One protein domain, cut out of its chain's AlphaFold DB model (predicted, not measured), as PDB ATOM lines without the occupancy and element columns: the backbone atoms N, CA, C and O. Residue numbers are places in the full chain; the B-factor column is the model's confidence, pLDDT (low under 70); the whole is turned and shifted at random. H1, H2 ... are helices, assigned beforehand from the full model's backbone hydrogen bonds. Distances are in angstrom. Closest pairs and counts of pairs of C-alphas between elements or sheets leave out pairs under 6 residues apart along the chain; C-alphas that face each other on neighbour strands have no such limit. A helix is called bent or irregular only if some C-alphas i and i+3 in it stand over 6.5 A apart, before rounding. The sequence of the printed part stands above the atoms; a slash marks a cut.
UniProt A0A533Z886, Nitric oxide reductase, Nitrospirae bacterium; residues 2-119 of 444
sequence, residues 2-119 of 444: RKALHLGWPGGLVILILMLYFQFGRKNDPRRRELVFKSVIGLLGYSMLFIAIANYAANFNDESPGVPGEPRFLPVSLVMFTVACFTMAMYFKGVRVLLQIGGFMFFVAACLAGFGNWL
ATOM      1  N   ARG A   2     119.566 137.272  92.268       80.12
ATOM      2  CA  ARG A   2     118.545 136.189  92.236       80.12
ATOM      3  C   ARG A   2     117.890 135.905  93.602       80.12
ATOM      4  O   ARG A   2     116.669 135.892  93.682       80.12
ATOM      5  N   LYS A   3     118.685 135.782  94.681       81.12
ATOM      6  CA  LYS A   3     118.174 135.625  96.065       81.12
ATOM      7  C   LYS A   3     117.257 136.798  96.484       81.12
ATOM      8  O   LYS A   3     116.206 136.567  97.067       81.12
ATOM      9  N   ALA A   4     117.598 138.040  96.120       83.31
ATOM     10  CA  ALA A   4     116.783 139.226  96.426       83.31
ATOM     11  C   ALA A   4     115.416 139.202  95.721       83.31
ATOM     12  O   ALA A   4     114.396 139.472  96.346       83.31
ATOM     13  N   LEU A   5     115.389 138.832  94.435       83.88
ATOM     14  CA  LEU A   5     114.144 138.689  93.673       83.88
ATOM     15  C   LEU A   5     113.262 137.576  94.246       83.88
ATOM     16  O   LEU A   5     112.068 137.782  94.422       83.88
ATOM     17  N   HIS A   6     113.849 136.434  94.605       86.44
ATOM     18  CA  HIS A   6     113.113 135.327  95.217       86.44
ATOM     19  C   HIS A   6     112.471 135.709  96.562       86.44
ATOM     20  O   HIS A   6     111.357 135.292  96.853       86.44
ATOM     21  N   LEU A   7     113.151 136.519  97.376       84.50
ATOM     22  CA  LEU A   7     112.620 136.981  98.660       84.50
ATOM     23  C   LEU A   7     111.545 138.070  98.495       84.50
ATOM     24  O   LEU A   7     110.575 138.096  99.245       84.50
ATOM     25  N   GLY A   8     111.718 138.974  97.526       86.50
ATOM     26  CA  GLY A   8     110.895 140.177  97.399       86.50
ATOM     27  C   GLY A   8     109.720 140.087  96.422       86.50
ATOM     28  O   GLY A   8     108.829 140.935  96.492       86.50
ATOM     29  N   TRP A   9     109.672 139.114  95.506       88.19
ATOM     30  CA  TRP A   9     108.717 139.148  94.386       88.19
ATOM     31  C   TRP A   9     107.227 139.290  94.767       88.19
ATOM     32  O   TRP A   9     106.551 140.037  94.055       88.19
ATOM     33  N   PRO A  10     106.688 138.699  95.862       90.12
ATOM     34  CA  PRO A  10     105.256 138.794  96.146       90.12
ATOM     35  C   PRO A  10     104.822 140.234  96.445       90.12
ATOM     36  O   PRO A  10     103.859 140.733  95.865       90.12
ATOM     37  N   GLY A  11     105.570 140.951  97.290       87.31
ATOM     38  CA  GLY A  11     105.281 142.354  97.599       87.31
ATOM     39  C   GLY A  11     105.590 143.298  96.434       87.31
ATOM     40  O   GLY A  11     104.845 144.249  96.203       87.31
ATOM     41  N   GLY A  12     106.624 143.003  95.637       90.31
ATOM     42  CA  GLY A  12     106.917 143.757  94.413       90.31
ATOM     43  C   GLY A  12     105.765 143.694  93.404       90.31
ATOM     44  O   GLY A  12     105.387 144.715  92.832       90.31
ATOM     45  N   LEU A  13     105.148 142.520  93.251       92.81
ATOM     46  CA  LEU A  13     103.988 142.313  92.384       92.81
ATOM     47  C   LEU A  13     102.758 143.095  92.870       92.81
ATOM     48  O   LEU A  13     102.077 143.719  92.060       92.81
ATOM     49  N   VAL A  14     102.521 143.156  94.183       93.19
ATOM     50  CA  VAL A  14     101.453 143.992  94.763       93.19
ATOM     51  C   VAL A  14     101.673 145.477  94.451       93.19
ATOM     52  O   VAL A  14     100.742 146.157  94.017       93.19
ATOM     53  N   ILE A  15     102.899 145.983  94.611       92.12
ATOM     54  CA  ILE A  15     103.230 147.385  94.306       92.12
ATOM     55  C   ILE A  15     103.044 147.676  92.809       92.12
ATOM     56  O   ILE A  15     102.508 148.726  92.451       92.12
ATOM     57  N   LEU A  16     103.427 146.744  91.931       93.25
ATOM     58  CA  LEU A  16     103.221 146.866  90.485       93.25
ATOM     59  C   LEU A  16     101.734 146.887  90.108       93.25
ATOM     60  O   LEU A  16     101.322 147.728  89.311       93.25
ATOM     61  N   ILE A  17     100.914 146.020  90.710       94.19
ATOM     62  CA  ILE A  17      99.459 146.019  90.502       94.19
ATOM     63  C   ILE A  17      98.852 147.349  90.959       94.19
ATOM     64  O   ILE A  17      98.066 147.947  90.225       94.19
ATOM     65  N   LEU A  18      99.247 147.852  92.132       92.44
ATOM     66  CA  LEU A  18      98.798 149.152  92.637       92.44
ATOM     67  C   LEU A  18      99.215 150.300  91.712       92.44
ATOM     68  O   LEU A  18      98.411 151.186  91.428       92.44
ATOM     69  N   MET A  19     100.439 150.261  91.188       93.94
ATOM     70  CA  MET A  19     100.936 151.244  90.229       93.94
ATOM     71  C   MET A  19     100.093 151.258  88.948       93.94
ATOM     72  O   MET A  19      99.680 152.329  88.501       93.94
ATOM     73  N   LEU A  20      99.791 150.084  88.383       93.44
ATOM     74  CA  LEU A  20      98.932 149.950  87.202       93.44
ATOM     75  C   LEU A  20      97.495 150.400  87.497       93.44
ATOM     76  O   LEU A  20      96.892 151.109  86.690       93.44
ATOM     77  N   TYR A  21      96.965 150.064  88.674       93.75
ATOM     78  CA  TYR A  21      95.653 150.521  89.121       93.75
ATOM     79  C   TYR A  21      95.589 152.049  89.241       93.75
ATOM     80  O   TYR A  21      94.636 152.667  88.766       93.75
ATOM     81  N   PHE A  22      96.608 152.698  89.807       93.38
ATOM     82  CA  PHE A  22      96.655 154.158  89.861       93.38
ATOM     83  C   PHE A  22      96.807 154.777  88.471       93.38
ATOM     84  O   PHE A  22      96.120 155.751  88.172       93.38
ATOM     85  N   GLN A  23      97.635 154.196  87.602       90.75
ATOM     86  CA  GLN A  23      97.864 154.711  86.251       90.75
ATOM     87  C   GLN A  23      96.612 154.615  85.363       90.75
ATOM     88  O   GLN A  23      96.278 155.578  84.670       90.75
ATOM     89  N   PHE A  24      95.913 153.475  85.386       92.31
ATOM     90  CA  PHE A  24      94.837 153.167  84.436       92.31
ATOM     91  C   PHE A  24      93.433 153.138  85.051       92.31
ATOM     92  O   PHE A  24      92.470 153.466  84.358       92.31
ATOM     93  N   GLY A  25      93.303 152.788  86.333       88.81
ATOM     94  CA  GLY A  25      92.025 152.673  87.047       88.81
ATOM     95  C   GLY A  25      91.528 153.978  87.678       88.81
ATOM     96  O   GLY A  25      90.327 154.146  87.864       88.81
ATOM     97  N   ARG A  26      92.416 154.943  87.964       90.00
ATOM     98  CA  ARG A  26      92.070 156.231  88.605       90.00
ATOM     99  C   ARG A  26      92.245 157.436  87.675       90.00
ATOM    100  O   ARG A  26      92.860 158.435  88.043       90.00
ATOM    101  N   LYS A  27      91.701 157.356  86.454       82.44
ATOM    102  CA  LYS A  27      91.899 158.379  85.401       82.44
ATOM    103  C   LYS A  27      91.517 159.803  85.831       82.44
ATOM    104  O   LYS A  27      92.238 160.725  85.455       82.44
ATOM    105  N   ASN A  28      90.480 159.954  86.659       88.75
ATOM    106  CA  ASN A  28      89.934 161.248  87.095       88.75
ATOM    107  C   ASN A  28      90.446 161.723  88.471       88.75
ATOM    108  O   ASN A  28      89.972 162.737  88.971       88.75
ATOM    109  N   ASP A  29      91.380 161.011  89.116       90.38
ATOM    110  CA  ASP A  29      91.932 161.456  90.403       90.38
ATOM    111  C   ASP A  29      92.998 162.550  90.186       90.38
ATOM    112  O   ASP A  29      94.010 162.280  89.529       90.38
ATOM    113  N   PRO A  30      92.854 163.758  90.767       90.81
ATOM    114  CA  PRO A  30      93.881 164.800  90.684       90.81
ATOM    115  C   PRO A  30      95.239 164.367  91.268       90.81
ATOM    116  O   PRO A  30      96.282 164.857  90.838       90.81
ATOM    117  N   ARG A  31      95.263 163.398  92.194       89.88
ATOM    118  CA  ARG A  31      96.484 162.846  92.808       89.88
ATOM    119  C   ARG A  31      97.105 161.696  92.017       89.88
ATOM    120  O   ARG A  31      98.098 161.123  92.461       89.88
ATOM    121  N   ARG A  32      96.569 161.341  90.843       90.75
ATOM    122  CA  ARG A  32      97.031 160.193  90.039       90.75
ATOM    123  C   ARG A  32      98.547 160.173  89.841       90.75
ATOM    124  O   ARG A  32      99.190 159.166  90.115       90.75
ATOM    125  N   ARG A  33      99.120 161.296  89.388       89.06
ATOM    126  CA  ARG A  33     100.566 161.421  89.132       89.06
ATOM    127  C   ARG A  33     101.391 161.201  90.401       89.06
ATOM    128  O   ARG A  33     102.395 160.501  90.358       89.06
ATOM    129  N   GLU A  34     100.935 161.748  91.526       91.19
ATOM    130  CA  GLU A  34     101.581 161.582  92.830       91.19
ATOM    131  C   GLU A  34     101.542 160.118  93.297       91.19
ATOM    132  O   GLU A  34     102.551 159.595  93.761       91.19
ATOM    133  N   LEU A  35     100.403 159.435  93.144       90.38
ATOM    134  CA  LEU A  35     100.235 158.033  93.543       90.38
ATOM    135  C   LEU A  35     101.090 157.078  92.701       90.38
ATOM    136  O   LEU A  35     101.713 156.163  93.244       90.38
ATOM    137  N   VAL A  36     101.164 157.307  91.388       91.50
ATOM    138  CA  VAL A  36     102.039 156.539  90.491       91.50
ATOM    139  C   VAL A  36     103.502 156.768  90.861       91.50
ATOM    140  O   VAL A  36     104.241 155.805  91.049       91.50
ATOM    141  N   PHE A  37     103.909 158.021  91.075       92.06
ATOM    142  CA  PHE A  37     105.273 158.348  91.491       92.06
ATOM    143  C   PHE A  37     105.641 157.719  92.844       92.06
ATOM    144  O   PHE A  37     106.688 157.088  92.971       92.06
ATOM    145  N   LYS A  38     104.753 157.793  93.844       91.38
ATOM    146  CA  LYS A  38     104.937 157.115  95.138       91.38
ATOM    147  C   LYS A  38     105.059 155.601  94.993       91.38
ATOM    148  O   LYS A  38     105.828 154.998  95.730       91.38
ATOM    149  N   SER A  39     104.349 154.995  94.042       91.50
ATOM    150  CA  SER A  39     104.458 153.555  93.769       91.50
ATOM    151  C   SER A  39     105.818 153.193  93.165       91.50
ATOM    152  O   SER A  39     106.398 152.185  93.557       91.50
ATOM    153  N   VAL A  40     106.377 154.046  92.297       93.06
ATOM    154  CA  VAL A  40     107.747 153.886  91.770       93.06
ATOM    155  C   VAL A  40     108.781 153.993  92.891       93.06
ATOM    156  O   VAL A  40     109.634 153.119  93.025       93.06
ATOM    157  N   ILE A  41     108.684 155.021  93.741       92.12
ATOM    158  CA  ILE A  41     109.584 155.177  94.892       92.12
ATOM    159  C   ILE A  41     109.445 153.999  95.865       92.12
ATOM    160  O   ILE A  41     110.450 153.467  96.332       92.12
ATOM    161  N   GLY A  42     108.213 153.558  96.125       91.12
ATOM    162  CA  GLY A  42     107.921 152.384  96.939       91.12
ATOM    163  C   GLY A  42     108.581 151.123  96.390       91.12
ATOM    164  O   GLY A  42     109.216 150.393  97.144       91.12
ATOM    165  N   LEU A  43     108.503 150.900  95.075       92.88
ATOM    166  CA  LEU A  43     109.128 149.758  94.411       92.88
ATOM    167  C   LEU A  43     110.660 149.810  94.491       92.88
ATOM    168  O   LEU A  43     111.291 148.780  94.729       92.88
ATOM    169  N   LEU A  44     111.260 150.993  94.327       90.62
ATOM    170  CA  LEU A  44     112.709 151.191  94.442       90.62
ATOM    171  C   LEU A  44     113.203 150.939  95.870       90.62
ATOM    172  O   LEU A  44     114.130 150.152  96.061       90.62
ATOM    173  N   GLY A  45     112.558 151.545  96.872       89.75
ATOM    174  CA  GLY A  45     112.898 151.344  98.282       89.75
ATOM    175  C   GLY A  45     112.716 149.888  98.718       89.75
ATOM    176  O   GLY A  45     113.589 149.321  99.372       89.75
ATOM    177  N   TYR A  46     111.628 149.251  98.280       89.94
ATOM    178  CA  TYR A  46     111.359 147.837  98.527       89.94
ATOM    179  C   TYR A  46     112.408 146.925  97.868       89.94
ATOM    180  O   TYR A  46     112.938 146.020  98.506       89.94
ATOM    181  N   SER A  47     112.782 147.188  96.615       90.31
ATOM    182  CA  SER A  47     113.825 146.416  95.925       90.31
ATOM    183  C   SER A  47     115.183 146.570  96.612       90.31
ATOM    184  O   SER A  47     115.890 145.586  96.822       90.31
ATOM    185  N   MET A  48     115.530 147.793  97.020       90.19
ATOM    186  CA  MET A  48     116.769 148.099  97.734       90.19
ATOM    187  C   MET A  48     116.853 147.379  99.086       90.19
ATOM    188  O   MET A  48     117.913 146.856  99.422       90.19
ATOM    189  N   LEU A  49     115.732 147.268  99.807       89.44
ATOM    190  CA  LEU A  49     115.621 146.498 101.049       89.44
ATOM    191  C   LEU A  49     116.000 145.025 100.840       89.44
ATOM    192  O   LEU A  49     116.855 144.491 101.540       89.44
ATOM    193  N   PHE A  50     115.406 144.364  99.846       88.88
ATOM    194  CA  PHE A  50     115.685 142.950  99.583       88.88
ATOM    195  C   PHE A  50     117.075 142.709  98.996       88.88
ATOM    196  O   PHE A  50     117.664 141.652  99.234       88.88
ATOM    197  N   ILE A  51     117.636 143.682  98.273       88.69
ATOM    198  CA  ILE A  51     119.044 143.635  97.867       88.69
ATOM    199  C   ILE A  51     119.947 143.725  99.101       88.69
ATOM    200  O   ILE A  51     120.872 142.923  99.204       88.69
ATOM    201  N   ALA A  52     119.652 144.614 100.054       87.94
ATOM    202  CA  ALA A  52     120.407 144.732 101.300       87.94
ATOM    203  C   ALA A  52     120.345 143.442 102.137       87.94
ATOM    204  O   ALA A  52     121.381 142.971 102.602       87.94
ATOM    205  N   ILE A  53     119.166 142.815 102.256       85.06
ATOM    206  CA  ILE A  53     118.988 141.520 102.942       85.06
ATOM    207  C   ILE A  53     119.783 140.415 102.241       85.06
ATOM    208  O   ILE A  53     120.506 139.665 102.888       85.06
ATOM    209  N   ALA A  54     119.680 140.310 100.914       84.88
ATOM    210  CA  ALA A  54     120.401 139.283 100.167       84.88
ATOM    211  C   ALA A  54     121.922 139.488 100.222       84.88
ATOM    212  O   ALA A  54     122.662 138.511 100.308       84.88
ATOM    213  N   ASN A  55     122.381 140.742 100.183       83.00
ATOM    214  CA  ASN A  55     123.787 141.092 100.346       83.00
ATOM    215  C   ASN A  55     124.273 140.782 101.766       83.00
ATOM    216  O   ASN A  55     125.372 140.268 101.933       83.00
ATOM    217  N   TYR A  56     123.448 141.051 102.779       78.94
ATOM    218  CA  TYR A  56     123.741 140.687 104.161       78.94
ATOM    219  C   TYR A  56     123.868 139.165 104.303       78.94
ATOM    220  O   TYR A  56     124.917 138.686 104.700       78.94
ATOM    221  N   ALA A  57     122.864 138.397 103.877       75.81
ATOM    222  CA  ALA A  57     122.879 136.940 103.994       75.81
ATOM    223  C   ALA A  57     124.059 136.287 103.250       75.81
ATOM    224  O   ALA A  57     124.645 135.340 103.755       75.81
ATOM    225  N   ALA A  58     124.427 136.790 102.068       70.75
ATOM    226  CA  ALA A  58     125.540 136.238 101.295       70.75
ATOM    227  C   ALA A  58     126.917 136.534 101.910       70.75
ATOM    228  O   ALA A  58     127.805 135.694 101.829       70.75
ATOM    229  N   ASN A  59     127.090 137.713 102.513       68.56
ATOM    230  CA  ASN A  59     128.377 138.148 103.063       68.56
ATOM    231  C   ASN A  59     128.520 137.897 104.572       68.56
ATOM    232  O   ASN A  59     129.594 138.117 105.118       68.56
ATOM    233  N   PHE A  60     127.442 137.498 105.251       61.03
ATOM    234  CA  PHE A  60     127.440 137.184 106.680       61.03
ATOM    235  C   PHE A  60     127.444 135.669 106.951       61.03
ATOM    236  O   PHE A  60     127.969 135.257 107.975       61.03
ATOM    237  N   ASN A  61     126.917 134.841 106.033       52.22
ATOM    238  CA  ASN A  61     126.799 133.382 106.217       52.22
ATOM    239  C   ASN A  61     127.816 132.539 105.420       52.22
ATOM    240  O   ASN A  61     127.616 131.339 105.305       52.22
ATOM    241  N   ASP A  62     128.865 133.150 104.865       49.22
ATOM    242  CA  ASP A  62     130.020 132.464 104.261       49.22
ATOM    243  C   ASP A  62     129.676 131.304 103.284       49.22
ATOM    244  O   ASP A  62     129.808 130.124 103.586       49.22
ATOM    245  N   GLU A  63     129.238 131.649 102.065       44.44
ATOM    246  CA  GLU A  63     129.171 130.724 100.907       44.44
ATOM    247  C   GLU A  63     129.949 131.283  99.691       44.44
ATOM    248  O   GLU A  63     129.617 130.995  98.538       44.44
ATOM    249  N   SER A  64     130.950 132.147  99.901       40.81
ATOM    250  CA  SER A  64     131.760 132.694  98.798       40.81
ATOM    251  C   SER A  64     133.092 131.939  98.659       40.81
ATOM    252  O   SER A  64     133.685 131.605  99.681       40.81
ATOM    253  N   PRO A  65     133.606 131.670  97.439       37.12
ATOM    254  CA  PRO A  65     134.943 131.109  97.265       37.12
ATOM    255  C   PRO A  65     135.983 132.168  97.663       37.12
ATOM    256  O   PRO A  65     136.294 133.080  96.899       37.12
ATOM    257  N   GLY A  66     136.472 132.064  98.893       45.44
ATOM    258  CA  GLY A  66     137.403 132.982  99.539       45.44
ATOM    259  C   GLY A  66     137.630 132.543 100.985       45.44
ATOM    260  O   GLY A  66     136.873 131.734 101.505       45.44
ATOM    261  N   VAL A  67     138.714 133.017 101.604       41.72
ATOM    262  CA  VAL A  67     139.139 132.621 102.960       41.72
ATOM    263  C   VAL A  67     137.964 132.722 103.957       41.72
ATOM    264  O   VAL A  67     137.372 133.801 104.028       41.72
ATOM    265  N   PRO A  68     137.648 131.657 104.724       39.22
ATOM    266  CA  PRO A  68     136.543 131.667 105.679       39.22
ATOM    267  C   PRO A  68     136.701 132.764 106.741       39.22
ATOM    268  O   PRO A  68     137.791 132.941 107.289       39.22
ATOM    269  N   GLY A  69     135.611 133.459 107.073       49.25
ATOM    270  CA  GLY A  69     135.511 134.266 108.295       49.25
ATOM    271  C   GLY A  69     135.692 135.786 108.189       49.25
ATOM    272  O   GLY A  69     135.815 136.433 109.227       49.25
ATOM    273  N   GLU A  70     135.670 136.406 107.004       50.59
ATOM    274  CA  GLU A  70     135.680 137.879 106.904       50.59
ATOM    275  C   GLU A  70     134.343 138.449 106.378       50.59
ATOM    276  O   GLU A  70     134.095 138.408 105.169       50.59
ATOM    277  N   PRO A  71     133.496 139.084 107.219       52.44
ATOM    278  CA  PRO A  71     132.324 139.826 106.752       52.44
ATOM    279  C   PRO A  71     132.753 141.166 106.130       52.44
ATOM    280  O   PRO A  71     132.551 142.248 106.688       52.44
ATOM    281  N   ARG A  72     133.356 141.111 104.937       56.16
ATOM    282  CA  ARG A  72     133.944 142.277 104.243       56.16
ATOM    283  C   ARG A  72     132.923 143.338 103.812       56.16
ATOM    284  O   ARG A  72     133.313 144.453 103.477       56.16
ATOM    285  N   PHE A  73     131.623 143.033 103.838       60.88
ATOM    286  CA  PHE A  73     130.585 143.890 103.245       60.88
ATOM    287  C   PHE A  73     129.381 144.188 104.150       60.88
ATOM    288  O   PHE A  73     128.369 144.703 103.666       60.88
ATOM    289  N   LEU A  74     129.478 143.940 105.463       67.62
ATOM    290  CA  LEU A  74     128.429 144.318 106.419       67.62
ATOM    291  C   LEU A  74     128.052 145.818 106.349       67.62
ATOM    292  O   LEU A  74     126.854 146.119 106.306       67.62
ATOM    293  N   PRO A  75     129.011 146.766 106.248       73.88
ATOM    294  CA  PRO A  75     128.680 148.188 106.156       73.88
ATOM    295  C   PRO A  75     127.832 148.535 104.925       73.88
ATOM    296  O   PRO A  75     126.978 149.415 104.999       73.88
ATOM    297  N   VAL A  76     128.000 147.815 103.809       81.00
ATOM    298  CA  VAL A  76     127.269 148.088 102.560       81.00
ATOM    299  C   VAL A  76     125.775 147.825 102.735       81.00
ATOM    300  O   VAL A  76     124.960 148.677 102.384       81.00
ATOM    301  N   SER A  77     125.397 146.694 103.338       85.88
ATOM    302  CA  SER A  77     123.983 146.380 103.581       85.88
ATOM    303  C   SER A  77     123.328 147.400 104.515       85.88
ATOM    304  O   SER A  77     122.220 147.857 104.243       85.88
ATOM    305  N   LEU A  78     124.020 147.807 105.584       87.75
ATOM    306  CA  LEU A  78     123.510 148.778 106.560       87.75
ATOM    307  C   LEU A  78     123.334 150.178 105.949       87.75
ATOM    308  O   LEU A  78     122.324 150.845 106.194       87.75
ATOM    309  N   VAL A  79     124.254 150.599 105.076       87.62
ATOM    310  CA  VAL A  79     124.107 151.834 104.291       87.62
ATOM    311  C   VAL A  79     122.910 151.731 103.344       87.62
ATOM    312  O   VAL A  79     122.127 152.677 103.241       87.62
ATOM    313  N   MET A  80     122.700 150.579 102.700       88.81
ATOM    314  CA  MET A  80     121.541 150.386 101.828       88.81
ATOM    315  C   MET A  80     120.208 150.463 102.592       88.81
ATOM    316  O   MET A  80     119.276 151.117 102.123       88.81
ATOM    317  N   PHE A  81     120.120 149.870 103.788       89.75
ATOM    318  CA  PHE A  81     118.949 150.028 104.661       89.75
ATOM    319  C   PHE A  81     118.715 151.492 105.034       89.75
ATOM    320  O   PHE A  81     117.595 151.990 104.926       89.75
ATOM    321  N   THR A  82     119.782 152.200 105.404       91.50
ATOM    322  CA  THR A  82     119.733 153.620 105.769       91.50
ATOM    323  C   THR A  82     119.142 154.463 104.636       91.50
ATOM    324  O   THR A  82     118.158 155.180 104.830       91.50
ATOM    325  N   VAL A  83     119.691 154.336 103.424       91.94
ATOM    326  CA  VAL A  83     119.239 155.100 102.250       91.94
ATOM    327  C   VAL A  83     117.799 154.745 101.871       91.94
ATOM    328  O   VAL A  83     117.010 155.650 101.582       91.94
ATOM    329  N   ALA A  84     117.416 153.465 101.922       91.69
ATOM    330  CA  ALA A  84     116.044 153.039 101.650       91.69
ATOM    331  C   ALA A  84     115.052 153.647 102.658       91.69
ATOM    332  O   ALA A  84     114.038 154.221 102.256       91.69
ATOM    333  N   CYS A  85     115.364 153.601 103.958       91.94
ATOM    334  CA  CYS A  85     114.530 154.167 105.015       91.94
ATOM    335  C   CYS A  85     114.348 155.683 104.870       91.94
ATOM    336  O   CYS A  85     113.212 156.161 104.893       91.94
ATOM    337  N   PHE A  86     115.424 156.447 104.655       93.31
ATOM    338  CA  PHE A  86     115.322 157.902 104.487       93.31
ATOM    339  C   PHE A  86     114.608 158.295 103.190       93.31
ATOM    340  O   PHE A  86     113.781 159.210 103.207       93.31
ATOM    341  N   THR A  87     114.845 157.572 102.092       90.69
ATOM    342  CA  THR A  87     114.132 157.801 100.826       90.69
ATOM    343  C   THR A  87     112.636 157.578 101.006       90.69
ATOM    344  O   THR A  87     111.835 158.445 100.666       90.69
ATOM    345  N   MET A  88     112.237 156.468 101.626       90.94
ATOM    346  CA  MET A  88     110.831 156.174 101.902       90.94
ATOM    347  C   MET A  88     110.215 157.189 102.886       90.94
ATOM    348  O   MET A  88     109.076 157.619 102.699       90.94
ATOM    349  N   ALA A  89     110.966 157.655 103.888       92.12
ATOM    350  CA  ALA A  89     110.484 158.630 104.868       92.12
ATOM    351  C   ALA A  89     110.098 159.981 104.243       92.12
ATOM    352  O   ALA A  89     109.182 160.645 104.737       92.12
ATOM    353  N   MET A  90     110.758 160.384 103.149       90.94
ATOM    354  CA  MET A  90     110.433 161.622 102.430       90.94
ATOM    355  C   MET A  90     109.047 161.575 101.771       90.94
ATOM    356  O   MET A  90     108.336 162.581 101.758       90.94
ATOM    357  N   TYR A  91     108.637 160.412 101.257       90.81
ATOM    358  CA  TYR A  91     107.430 160.283 100.433       90.81
ATOM    359  C   TYR A  91     106.234 159.656 101.170       90.81
ATOM    360  O   TYR A  91     105.083 159.931 100.817       90.81
ATOM    361  N   PHE A  92     106.469 158.883 102.234       91.56
ATOM    362  CA  PHE A  92     105.431 158.182 102.996       91.56
ATOM    363  C   PHE A  92     105.224 158.797 104.390       91.56
ATOM    364  O   PHE A  92     105.622 158.240 105.412       91.56
ATOM    365  N   LYS A  93     104.543 159.953 104.438       87.44
ATOM    366  CA  LYS A  93     104.336 160.747 105.669       87.44
ATOM    367  C   LYS A  93     103.712 159.967 106.837       87.44
ATOM    368  O   LYS A  93     104.083 160.226 107.976       87.44
ATOM    369  N   GLY A  94     102.821 159.008 106.566       89.81
ATOM    370  CA  GLY A  94     102.145 158.211 107.602       89.81
ATOM    371  C   GLY A  94     103.068 157.279 108.396       89.81
ATOM    372  O   GLY A  94     102.770 156.961 109.538       89.81
ATOM    373  N   VAL A  95     104.210 156.891 107.821       89.25
ATOM    374  CA  VAL A  95     105.224 156.034 108.467       89.25
ATOM    375  C   VAL A  95     106.576 156.740 108.596       89.25
ATOM    376  O   VAL A  95     107.588 156.114 108.902       89.25
ATOM    377  N   ARG A  96     106.613 158.062 108.377       91.44
ATOM    378  CA  ARG A  96     107.847 158.858 108.340       91.44
ATOM    379  C   ARG A  96     108.674 158.709 109.612       91.44
ATOM    380  O   ARG A  96     109.871 158.469 109.515       91.44
ATOM    381  N   VAL A  97     108.040 158.837 110.780       91.94
ATOM    382  CA  VAL A  97     108.731 158.765 112.079       91.94
ATOM    383  C   VAL A  97     109.386 157.395 112.263       91.94
ATOM    384  O   VAL A  97     110.569 157.320 112.576       91.94
ATOM    385  N   LEU A  98     108.650 156.317 111.972       91.56
ATOM    386  CA  LEU A  98     109.160 154.948 112.049       91.56
ATOM    387  C   LEU A  98     110.371 154.740 111.126       91.56
ATOM    388  O   LEU A  98     111.386 154.192 111.546       91.56
ATOM    389  N   LEU A  99     110.282 155.218 109.883       91.88
ATOM    390  CA  LEU A  99     111.358 155.090 108.902       91.88
ATOM    391  C   LEU A  99     112.592 155.930 109.262       91.88
ATOM    392  O   LEU A  99     113.708 155.483 109.027       91.88
ATOM    393  N   GLN A 100     112.420 157.117 109.851       91.12
ATOM    394  CA  GLN A 100     113.542 157.944 110.310       91.12
ATOM    395  C   GLN A 100     114.271 157.310 111.497       91.12
ATOM    396  O   GLN A 100     115.499 157.277 111.498       91.12
ATOM    397  N   ILE A 101     113.528 156.774 112.473       92.69
ATOM    398  CA  ILE A 101     114.112 156.071 113.624       92.69
ATOM    399  C   ILE A 101     114.874 154.831 113.142       92.69
ATOM    400  O   ILE A 101     116.053 154.681 113.452       92.69
ATOM    401  N   GLY A 102     114.239 153.989 112.319       89.62
ATOM    402  CA  GLY A 102     114.884 152.801 111.756       89.62
ATOM    403  C   GLY A 102     116.117 153.145 110.915       89.62
ATOM    404  O   GLY A 102     117.176 152.551 111.100       89.62
ATOM    405  N   GLY A 103     116.017 154.155 110.045       91.56
ATOM    406  CA  GLY A 103     117.137 154.627 109.227       91.56
ATOM    407  C   GLY A 103     118.318 155.125 110.062       91.56
ATOM    408  O   GLY A 103     119.461 154.805 109.748       91.56
ATOM    409  N   PHE A 104     118.061 155.850 111.155       92.31
ATOM    410  CA  PHE A 104     119.112 156.306 112.064       92.31
ATOM    411  C   PHE A 104     119.785 155.147 112.814       92.31
ATOM    412  O   PHE A 104     121.007 155.132 112.941       92.31
ATOM    413  N   MET A 105     119.024 154.137 113.252       92.12
ATOM    414  CA  MET A 105     119.593 152.940 113.885       92.12
ATOM    415  C   MET A 105     120.550 152.196 112.946       92.12
ATOM    416  O   MET A 105     121.661 151.850 113.348       92.12
ATOM    417  N   PHE A 106     120.154 151.993 111.684       89.00
ATOM    418  CA  PHE A 106     121.024 151.359 110.688       89.00
ATOM    419  C   PHE A 106     122.247 152.211 110.348       89.00
ATOM    420  O   PHE A 106     123.326 151.655 110.151       89.00
ATOM    421  N   PHE A 107     122.111 153.539 110.341       90.38
ATOM    422  CA  PHE A 107     123.234 154.452 110.142       90.38
ATOM    423  C   PHE A 107     124.278 154.322 111.258       90.38
ATOM    424  O   PHE A 107     125.457 154.119 110.976       90.38
ATOM    425  N   VAL A 108     123.847 154.361 112.525       90.50
ATOM    426  CA  VAL A 108     124.742 154.182 113.681       90.50
ATOM    427  C   VAL A 108     125.423 152.815 113.631       90.50
ATOM    428  O   VAL A 108     126.639 152.727 113.798       90.50
ATOM    429  N   ALA A 109     124.670 151.752 113.332       85.88
ATOM    430  CA  ALA A 109     125.229 150.414 113.168       85.88
ATOM    431  C   ALA A 109     126.270 150.356 112.035       85.88
ATOM    432  O   ALA A 109     127.312 149.725 112.200       85.88
ATOM    433  N   ALA A 110     126.027 151.040 110.910       85.56
ATOM    434  CA  ALA A 110     126.971 151.114 109.797       85.56
ATOM    435  C   ALA A 110     128.277 151.810 110.205       85.56
ATOM    436  O   ALA A 110     129.355 151.325 109.868       85.56
ATOM    437  N   CYS A 111     128.190 152.911 110.959       84.56
ATOM    438  CA  CYS A 111     129.356 153.625 111.475       84.56
ATOM    439  C   CYS A 111     130.166 152.770 112.456       84.56
ATOM    440  O   CYS A 111     131.385 152.699 112.326       84.56
ATOM    441  N   LEU A 112     129.505 152.091 113.400       82.94
ATOM    442  CA  LEU A 112     130.175 151.224 114.375       82.94
ATOM    443  C   LEU A 112     130.841 150.019 113.704       82.94
ATOM    444  O   LEU A 112     132.003 149.734 113.981       82.94
ATOM    445  N   ALA A 113     130.142 149.348 112.786       79.00
ATOM    446  CA  ALA A 113     130.698 148.229 112.029       79.00
ATOM    447  C   ALA A 113     131.852 148.674 111.115       79.00
ATOM    448  O   ALA A 113     132.877 148.004 111.032       79.00
ATOM    449  N   GLY A 114     131.708 149.826 110.451       78.56
ATOM    450  CA  GLY A 114     132.757 150.407 109.618       78.56
ATOM    451  C   GLY A 114     134.003 150.774 110.423       78.56
ATOM    452  O   GLY A 114     135.111 150.442 110.015       78.56
ATOM    453  N   PHE A 115     133.827 151.394 111.592       78.38
ATOM    454  CA  PHE A 115     134.925 151.720 112.500       78.38
ATOM    455  C   PHE A 115     135.599 150.461 113.057       78.38
ATOM    456  O   PHE A 115     136.823 150.367 113.039       78.38
ATOM    457  N   GLY A 116     134.810 149.463 113.468       72.00
ATOM    458  CA  GLY A 116     135.314 148.165 113.916       72.00
ATOM    459  C   GLY A 116     136.182 147.482 112.859       72.00
ATOM    460  O   GLY A 116     137.263 147.015 113.188       72.00
ATOM    461  N   ASN A 117     135.765 147.513 111.590       70.75
ATOM    462  CA  ASN A 117     136.527 146.944 110.475       70.75
ATOM    463  C   ASN A 117     137.746 147.786 110.056       70.75
ATOM    464  O   ASN A 117     138.657 147.253 109.426       70.75
ATOM    465  N   TRP A 118     137.766 149.089 110.354       74.12
ATOM    466  CA  TRP A 118     138.905 149.967 110.058       74.12
ATOM    467  C   TRP A 118     140.055 149.766 111.055       74.12
ATOM    468  O   TRP A 118     141.225 149.914 110.702       74.12
ATOM    469  N   LEU A 119     139.752 149.385 112.297       70.19
ATOM    470  CA  LEU A 119     140.792 149.066 113.267       70.19
ATOM    471  C   LEU A 119     141.598 147.832 112.813       70.19
ATOM    472  O   LEU A 119     140.993 146.853 112.361       70.19
TER     473      LEU A 119
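AT A GLANCE: This is residues 2 to 119 of the 444 residues of the protein "Nitric oxide reductase" of Nitrospirae bacterium (UniProt A0A533Z886). Four helices lie side by side in a single row, H1, H2, H3, H4, the chain folding back at each link to make a flat slab one helix thick. The loop between H2 and H3 swings out past one end of the row, where residues 63 to 68 stick out. The printed part has 118 residues with four named helices, in the order H1, H2, H3, H4, and no named strand; the class is all helix. It is loose, with a radius of gyration of the C-alphas of 17.2 A, and only just flat, spanning 58 by 29 by 15 A.

HOW THE PARTS SIT: Begin at the longest helix, H2, residues 32 to 60. It touches H1, residues 2 to 25, closest at the C-alphas of Ala 4 and Phe 50, 5.0 A apart; this hairpin has a shallow tilt of 3 degrees, opposite ways. H2 also touches H3, residues 74 to 91, closest at the C-alphas of Ala 52 and Ser 77, 4.6 A apart; this hairpin has a shallow tilt of 14 degrees, opposite ways. From H3, look on to H4, residues 93 to 118: they touch as a hairpin, closest at the C-alphas of Ala 89 and Arg 96, 4.4 A apart, with a shallow tilt of 20 degrees, opposite ways. H1 and H3, H1 and H4, and H2 and H4 are apart. In H2 every O i to N i+4 pair is within hydrogen-bond range; in H1 18 of 20 are, in H3 13 of 14 and in H4 20 of 22.

IN THESE COORDINATES: Find C-alpha 32 at (97.031, 160.193, 90.039); from there H2 runs 41.6 A to C-alpha 60. H1 begins at C-alpha 2, (118.545, 136.189, 92.236), and spans 31.7 A to C-alpha 25; it is irregular, with C-alphas 7 and 10 8.0 A apart, and has a kink of 65 degrees near residue 9. H3 spans 27.0 A from C-alpha 74 to C-alpha 91. H4 spans 36.5 A from C-alpha 93 to C-alpha 118 at (138.905, 149.967, 110.058); it is irregular, with C-alphas 94 and 97 8.0 A apart, and has a kink of 29 degrees near residue 100.

THE WHOLE: The two C-alphas farthest apart, of Asn 28 and Val 67, are 59.1 A apart. The printed part has no cut. The link from H2 to H3, residues 61 to 73, is long; H1 to H2 is short and H3 to H4 tight. Look for low model confidence at residues 59 to 74, where pLDDT is under 70; its mean over the printed part is 83.0.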